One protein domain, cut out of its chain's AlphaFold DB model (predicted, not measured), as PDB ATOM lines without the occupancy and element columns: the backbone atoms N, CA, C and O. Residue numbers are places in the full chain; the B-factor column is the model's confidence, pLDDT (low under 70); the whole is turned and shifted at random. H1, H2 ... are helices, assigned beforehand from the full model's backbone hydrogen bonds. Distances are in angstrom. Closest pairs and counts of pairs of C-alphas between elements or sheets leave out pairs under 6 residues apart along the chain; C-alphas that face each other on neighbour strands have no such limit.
ATOM      1  N   THR A  51     166.808 106.853 160.629       86.94
ATOM      2  CA  THR A  51     166.034 107.414 159.517       86.94
ATOM      3  C   THR A  51     165.768 108.902 159.744       86.94
ATOM      4  O   THR A  51     165.600 109.333 160.885       86.94
ATOM      5  N   ASP A  52     165.624 109.684 158.673       83.19
ATOM      6  CA  ASP A  52     165.273 111.115 158.726       83.19
ATOM      7  C   ASP A  52     164.009 111.387 159.578       83.19
ATOM      8  O   ASP A  52     163.867 112.423 160.239       83.19
ATOM      9  N   GLU A  53     163.061 110.443 159.601       84.12
ATOM     10  CA  GLU A  53     161.865 110.533 160.444       84.12
ATOM     11  C   GLU A  53     162.214 110.425 161.937       84.12
ATOM     12  O   GLU A  53     161.738 111.239 162.728       84.12
ATOM     13  N   GLN A  54     163.100 109.500 162.316       85.88
ATOM     14  CA  GLN A  54     163.606 109.350 163.685       85.88
ATOM     15  C   GLN A  54     164.462 110.544 164.121       85.88
ATOM     16  O   GLN A  54     164.310 111.027 165.245       85.88
ATOM     17  N   GLU A  55     165.312 111.070 163.236       84.69
ATOM     18  CA  GLU A  55     166.093 112.282 163.501       84.69
ATOM     19  C   GLU A  55     165.193 113.492 163.737       84.69
ATOM     20  O   GLU A  55     165.306 114.174 164.759       84.69
ATOM     21  N   THR A  56     164.241 113.743 162.832       86.06
ATOM     22  CA  THR A  56     163.333 114.883 162.992       86.06
ATOM     23  C   THR A  56     162.368 114.688 164.158       86.06
ATOM     24  O   THR A  56     162.004 115.678 164.791       86.06
ATOM     25  N   ALA A  57     161.958 113.459 164.490       82.88
ATOM     26  CA  ALA A  57     161.169 113.164 165.686       82.88
ATOM     27  C   ALA A  57     161.961 113.446 166.972       82.88
ATOM     28  O   ALA A  57     161.436 114.109 167.872       82.88
ATOM     29  N   LEU A  58     163.233 113.033 167.037       82.62
ATOM     30  CA  LEU A  58     164.117 113.349 168.155       82.62
ATOM     31  C   LEU A  58     164.329 114.863 168.276       82.62
ATOM     32  O   LEU A  58     164.118 115.408 169.357       82.62
ATOM     33  N   LEU A  59     164.653 115.561 167.185       84.56
ATOM     34  CA  LEU A  59     164.846 117.014 167.192       84.56
ATOM     35  C   LEU A  59     163.580 117.752 167.658       84.56
ATOM     36  O   LEU A  59     163.640 118.569 168.577       84.56
ATOM     37  N   LYS A  60     162.408 117.400 167.107       85.06
ATOM     38  CA  LYS A  60     161.102 117.922 167.557       85.06
ATOM     39  C   LYS A  60     160.845 117.609 169.033       85.06
ATOM     40  O   LYS A  60     160.211 118.413 169.714       85.06
ATOM     41  N   SER A  61     161.308 116.463 169.536       76.56
ATOM     42  CA  SER A  61     161.179 116.131 170.954       76.56
ATOM     43  C   SER A  61     162.058 117.001 171.843       76.56
ATOM     44  O   SER A  61     161.530 117.517 172.815       76.56
ATOM     45  N   ILE A  62     163.325 117.230 171.477       80.69
ATOM     46  CA  ILE A  62     164.293 118.038 172.240       80.69
ATOM     47  C   ILE A  62     163.874 119.513 172.278       80.69
ATOM     48  O   ILE A  62     163.973 120.161 173.317       80.69
ATOM     49  N   VAL A  63     163.362 120.043 171.161       81.94
ATOM     50  CA  VAL A  63     162.865 121.427 171.082       81.94
ATOM     51  C   VAL A  63     161.570 121.606 171.885       81.94
ATOM     52  O   VAL A  63     161.376 122.636 172.524       81.94
ATOM     53  N   ARG A  64     160.671 120.610 171.881       73.88
ATOM     54  CA  ARG A  64     159.369 120.694 172.569       73.88
ATOM     55  C   ARG A  64     159.420 120.269 174.042       73.88
ATOM     56  O   ARG A  64     158.545 120.660 174.809       73.88
ATOM     57  N   TRP A  65     160.407 119.466 174.433       59.09
ATOM     58  CA  TRP A  65     160.585 118.920 175.776       59.09
ATOM     59  C   TRP A  65     162.078 118.774 176.108       59.09
ATOM     60  O   TRP A  65     162.858 118.251 175.315       59.09
ATOM     61  N   LYS A  66     162.460 119.145 177.339       60.88
ATOM     62  CA  LYS A  66     163.755 118.796 177.973       60.88
ATOM     63  C   LYS A  66     164.082 117.313 177.650       60.88
ATOM     64  O   LYS A  66     163.148 116.513 177.711       60.88
ATOM     65  N   PRO A  67     165.340 116.899 177.364       59.00
ATOM     66  CA  PRO A  67     165.680 115.649 176.642       59.00
ATOM     67  C   PRO A  67     165.324 114.312 177.334       59.00
ATOM     68  O   PRO A  67     165.715 113.233 176.886       59.00
ATOM     69  N   VAL A  68     164.545 114.348 178.413       58.53
ATOM     70  CA  VAL A  68     163.970 113.198 179.109       58.53
ATOM     71  C   VAL A  68     162.714 112.693 178.376       58.53
ATOM     72  O   VAL A  68     161.606 112.723 178.900       58.53
ATOM     73  N   GLY A  69     162.920 112.156 177.170       57.34
ATOM     74  CA  GLY A  69     162.105 111.060 176.636       57.34
ATOM     75  C   GLY A  69     160.863 111.400 175.804       57.34
ATOM     76  O   GLY A  69     159.747 111.368 176.308       57.34
ATOM     77  N   TYR A  70     161.052 111.502 174.485       57.34
ATOM     78  CA  TYR A  70     160.072 111.033 173.484       57.34
ATOM     79  C   TYR A  70     160.728 110.202 172.358       57.34
ATOM     80  O   TYR A  70     160.159 110.056 171.280       57.34
ATOM     81  N   ALA A  71     161.897 109.604 172.616       63.50
ATOM     82  CA  ALA A  71     162.370 108.471 171.821       63.50
ATOM     83  C   ALA A  71     161.443 107.268 172.105       63.50
ATOM     84  O   ALA A  71     161.298 106.906 173.283       63.50
ATOM     85  N   PRO A  72     160.772 106.673 171.100       67.94
ATOM     86  CA  PRO A  72     159.914 105.515 171.323       67.94
ATOM     87  C   PRO A  72     160.752 104.344 171.852       67.94
ATOM     88  O   PRO A  72     161.873 104.105 171.412       67.94
ATOM     89  N   ALA A  73     160.214 103.606 172.826       66.56
ATOM     90  CA  ALA A  73     160.976 102.578 173.546       66.56
ATOM     91  C   ALA A  73     161.440 101.403 172.661       66.56
ATOM     92  O   ALA A  73     162.343 100.669 173.059       66.56
ATOM     93  N   ASP A  74     160.832 101.257 171.483       74.50
ATOM     94  CA  ASP A  74     161.139 100.234 170.485       74.50
ATOM     95  C   ASP A  74     162.407 100.560 169.659       74.50
ATOM     96  O   ASP A  74     162.903  99.704 168.928       74.50
ATOM     97  N   GLU A  75     162.962 101.772 169.791       79.00
ATOM     98  CA  GLU A  75     164.110 102.266 169.022       79.00
ATOM     99  C   GLU A  75     165.329 102.525 169.924       79.00
ATOM    100  O   GLU A  75     165.562 103.624 170.429       79.00
ATOM    101  N   GLU A  76     166.172 101.508 170.123       82.06
ATOM    102  CA  GLU A  76     167.356 101.640 170.989       82.06
ATOM    103  C   GLU A  76     168.372 102.688 170.491       82.06
ATOM    104  O   GLU A  76     169.115 103.264 171.293       82.06
ATOM    105  N   HIS A  77     168.393 102.956 169.180       80.25
ATOM    106  CA  HIS A  77     169.313 103.897 168.542       80.25
ATOM    107  C   HIS A  77     168.975 105.368 168.838       80.25
ATOM    108  O   HIS A  77     169.900 106.159 168.986       80.25
ATOM    109  N   THR A  78     167.699 105.724 169.031       84.06
ATOM    110  CA  THR A  78     167.267 107.110 169.316       84.06
ATOM    111  C   THR A  78     167.336 107.481 170.803       84.06
ATOM    112  O   THR A  78     167.155 108.639 171.181       84.06
ATOM    113  N   ARG A  79     167.643 106.518 171.682       84.88
ATOM    114  CA  ARG A  79     167.858 106.743 173.121       84.88
ATOM    115  C   ARG A  79     169.248 107.334 173.390       84.88
ATOM    116  O   ARG A  79     170.172 107.108 172.619       84.88
ATOM    117  N   ILE A  80     169.438 107.989 174.543       86.00
ATOM    118  CA  ILE A  80     170.718 108.587 174.994       86.00
ATOM    119  C   ILE A  80     171.966 107.733 174.645       86.00
ATOM    120  O   ILE A  80     172.863 108.271 174.003       86.00
ATOM    121  N   PRO A  81     172.057 106.417 174.950       88.56
ATOM    122  CA  PRO A  81     173.242 105.623 174.596       88.56
ATOM    123  C   PRO A  81     173.442 105.401 173.088       88.56
ATOM    124  O   PRO A  81     174.560 105.137 172.658       88.56
ATOM    125  N   GLY A  82     172.376 105.454 172.287       86.94
ATOM    126  CA  GLY A  82     172.427 105.386 170.827       86.94
ATOM    127  C   GLY A  82     172.803 106.728 170.192       86.94
ATOM    128  O   GLY A  82     173.643 106.747 169.294       86.94
ATOM    129  N   ILE A  83     172.302 107.842 170.742       87.06
ATOM    130  CA  ILE A  83     172.732 109.210 170.399       87.06
ATOM    131  C   ILE A  83     174.246 109.348 170.590       87.06
ATOM    132  O   ILE A  83     174.947 109.705 169.647       87.06
ATOM    133  N   TRP A  84     174.774 108.982 171.763       88.75
ATOM    134  CA  TRP A  84     176.220 109.032 172.019       88.75
ATOM    135  C   TRP A  84     177.026 108.162 171.047       88.75
ATOM    136  O   TRP A  84     178.078 108.595 170.589       88.75
ATOM    137  N   LYS A  85     176.529 106.976 170.660       89.75
ATOM    138  CA  LYS A  85     177.186 106.143 169.635       89.75
ATOM    139  C   LYS A  85     177.237 106.836 168.272       89.75
ATOM    140  O   LYS A  85     178.291 106.814 167.649       89.75
ATOM    141  N   LYS A  86     176.144 107.477 167.830       86.25
ATOM    142  CA  LYS A  86     176.128 108.250 166.575       86.25
ATOM    143  C   LYS A  86     177.091 109.436 166.640       86.25
ATOM    144  O   LYS A  86     177.906 109.596 165.740       86.25
ATOM    145  N   LEU A  87     177.071 110.197 167.735       89.19
ATOM    146  CA  LEU A  87     178.015 111.298 167.956       89.19
ATOM    147  C   LEU A  87     179.477 110.824 167.966       89.19
ATOM    148  O   LEU A  87     180.319 111.520 167.424       89.19
ATOM    149  N   THR A  88     179.768 109.630 168.495       87.94
ATOM    150  CA  THR A  88     181.120 109.031 168.464       87.94
ATOM    151  C   THR A  88     181.556 108.602 167.052       87.94
ATOM    152  O   THR A  88     182.752 108.530 166.791       87.94
ATOM    153  N   SER A  89     180.612 108.297 166.148       88.94
ATOM    154  CA  SER A  89     180.910 107.988 164.734       88.94
ATOM    155  C   SER A  89     181.184 109.270 163.944       88.94
ATOM    156  O   SER A  89     182.191 109.380 163.253       88.94
ATOM    157  N   LEU A  90     180.305 110.267 164.102       87.62
ATOM    158  CA  LEU A  90     180.344 111.525 163.349       87.62
ATOM    159  C   LEU A  90     181.419 112.507 163.840       87.62
ATOM    160  O   LEU A  90     181.922 113.309 163.056       87.62
ATOM    161  N   TYR A  91     181.762 112.464 165.129       88.25
ATOM    162  CA  TYR A  91     182.717 113.371 165.762       88.25
ATOM    163  C   TYR A  91     183.733 112.595 166.597       88.25
ATOM    164  O   TYR A  91     183.400 111.661 167.326       88.25
ATOM    165  N   ASN A  92     184.989 113.042 166.558       90.75
ATOM    166  CA  ASN A  92     186.044 112.522 167.421       90.75
ATOM    167  C   ASN A  92     185.879 113.070 168.851       90.75
ATOM    168  O   ASN A  92     186.641 113.940 169.272       90.75
ATOM    169  N   LEU A  93     184.863 112.575 169.570       89.25
ATOM    170  CA  LEU A  93     184.552 112.993 170.939       89.25
ATOM    171  C   LEU A  93     185.774 112.925 171.873       89.25
ATOM    172  O   LEU A  93     185.998 113.924 172.537       89.25
ATOM    173  N   PRO A  94     186.626 111.874 171.885       88.12
ATOM    174  CA  PRO A  94     187.818 111.853 172.743       88.12
ATOM    175  C   PRO A  94     188.787 113.023 172.517       88.12
ATOM    176  O   PRO A  94     189.368 113.526 173.467       88.12
ATOM    177  N   ALA A  95     188.945 113.498 171.277       87.19
ATOM    178  CA  ALA A  95     189.805 114.650 170.985       87.19
ATOM    179  C   ALA A  95     189.122 116.011 171.223       87.19
ATOM    180  O   ALA A  95     189.781 117.045 171.110       87.19
ATOM    181  N   LEU A  96     187.810 116.025 171.484       87.62
ATOM    182  CA  LEU A  96     187.092 117.184 172.020       87.62
ATOM    183  C   LEU A  96     187.177 117.178 173.549       87.62
ATOM    184  O   LEU A  96     187.571 118.190 174.108       87.62
ATOM    185  N   ASP A  97     186.956 116.019 174.177       86.88
ATOM    186  CA  ASP A  97     187.167 115.730 175.606       86.88
ATOM    187  C   ASP A  97     188.565 116.208 176.043       86.88
ATOM    188  O   ASP A  97     188.675 117.086 176.884       86.88
ATOM    189  N   GLU A  98     189.637 115.790 175.351       89.62
ATOM    190  CA  GLU A  98     191.016 116.249 175.616       89.62
ATOM    191  C   GLU A  98     191.203 117.780 175.530       89.62
ATOM    192  O   GLU A  98     192.081 118.333 176.195       89.62
ATOM    193  N   ARG A  99     190.415 118.489 174.709       86.12
ATOM    194  CA  ARG A  99     190.495 119.956 174.555       86.12
ATOM    195  C   ARG A  99     189.659 120.690 175.595       86.12
ATOM    196  O   ARG A  99     190.100 121.728 176.074       86.12
ATOM    197  N   GLU A 100     188.484 120.167 175.922       84.25
ATOM    198  CA  GLU A 100     187.593 120.697 176.955       84.25
ATOM    199  C   GLU A 100     188.211 120.467 178.342       84.25
ATOM    200  O   GLU A 100     188.355 121.421 179.104       84.25
ATOM    201  N   ASP A 101     188.745 119.270 178.610       79.56
ATOM    202  CA  ASP A 101     189.567 118.975 179.788       79.56
ATOM    203  C   ASP A 101     190.784 119.909 179.874       79.56
ATOM    204  O   ASP A 101     191.128 120.353 180.962       79.56
ATOM    205  N   SER A 102     191.427 120.275 178.757       77.50
ATOM    206  CA  SER A 102     192.551 121.238 178.766       77.50
ATOM    207  C   SER A 102     192.141 122.682 179.103       77.50
ATOM    208  O   SER A 102     193.007 123.491 179.424       77.50
ATOM    209  N   ILE A 103     190.852 123.022 179.000       72.75
ATOM    210  CA  ILE A 103     190.296 124.336 179.368       72.75
ATOM    211  C   ILE A 103     189.798 124.320 180.823       72.75
ATOM    212  O   ILE A 103     189.910 125.325 181.518       72.75
ATOM    213  N   ILE A 104     189.281 123.175 181.278       67.81
ATOM    214  CA  ILE A 104     188.710 122.952 182.617       67.81
ATOM    215  C   ILE A 104     189.788 122.561 183.650       67.81
ATOM    216  O   ILE A 104     189.628 122.787 184.849       67.81
TER     217      ILE A 104
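AT A GLANCE: This is residues 51 to 104 of the 280 residues of an uncharacterized protein of Talaromyces atroroseus (UniProt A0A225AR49). Three short helices are strung out along an open, elongated chain in the manner of a wide U, with H1 at one end, H2 in the middle and H3 at the other end, and no helix touches another. After H1 the long unnamed stretch of residues 65 to 79 folds back beside that helix before it leads into H2, while residues 87 to 92 and 94 to 104, which take in the last part of H2 and nearly the whole of H3, stick out as a free arm. The printed part has 54 residues with three named helices, in the order H1, H2, H3, and no named strand; the class is all helix. The whole is loose, with a radius of gyration of the C-alphas of 13.4 A, and its C-alphas span 37 by 21 by 17 A.

IN THESE COORDINATES: H1, the longest helix by residues, runs from Asp 52 to Arg 64, 17.8 A from first to last C-alpha; it begins at C-alpha 52 at (165.273, 111.115, 158.726). H2 holds residues 80 to 90 and is 15.4 A long between its end C-alphas, with C-alpha 80 at (170.718, 108.587, 174.994). H3 holds residues 93 to 104 and is 15.9 A long, ending at C-alpha 104 at (188.710, 122.952, 182.617).

HOW THE PARTS SIT: H1 is apart from H2, which follows it in the chain, and apart from H3 as well. H2 and H3 are close but not clearly touching, with 1 pair of C-alphas within 8 A; these closest C-alphas, of Leu 87 and Leu 93, are 7.4 A apart. The lines of H2 and H3 are about perpendicular, at 81 degrees, and their centres are 17.2 A apart. In H1 and H2 every O i to N i+4 pair is within hydrogen-bond range, and in H3 7 of 8 are.

THE WHOLE: The two C-alphas farthest apart are those of Asp 74 and Ile 103, at 38.9 A. Without the stretches that stand free, the body has 37 residues and spans 24 by 20 by 19 A, with a radius of gyration of 9.3 A. The link from H1 to H2 is long, with 15 residues, and the link from H2 to H3 is tight, with 2. The printed part runs from residue 51 to residue 104 and has no cut. The mean pLDDT of the printed part is 80.3, and the model's confidence is low, under 70, at residues 65 to 73 and residue 104.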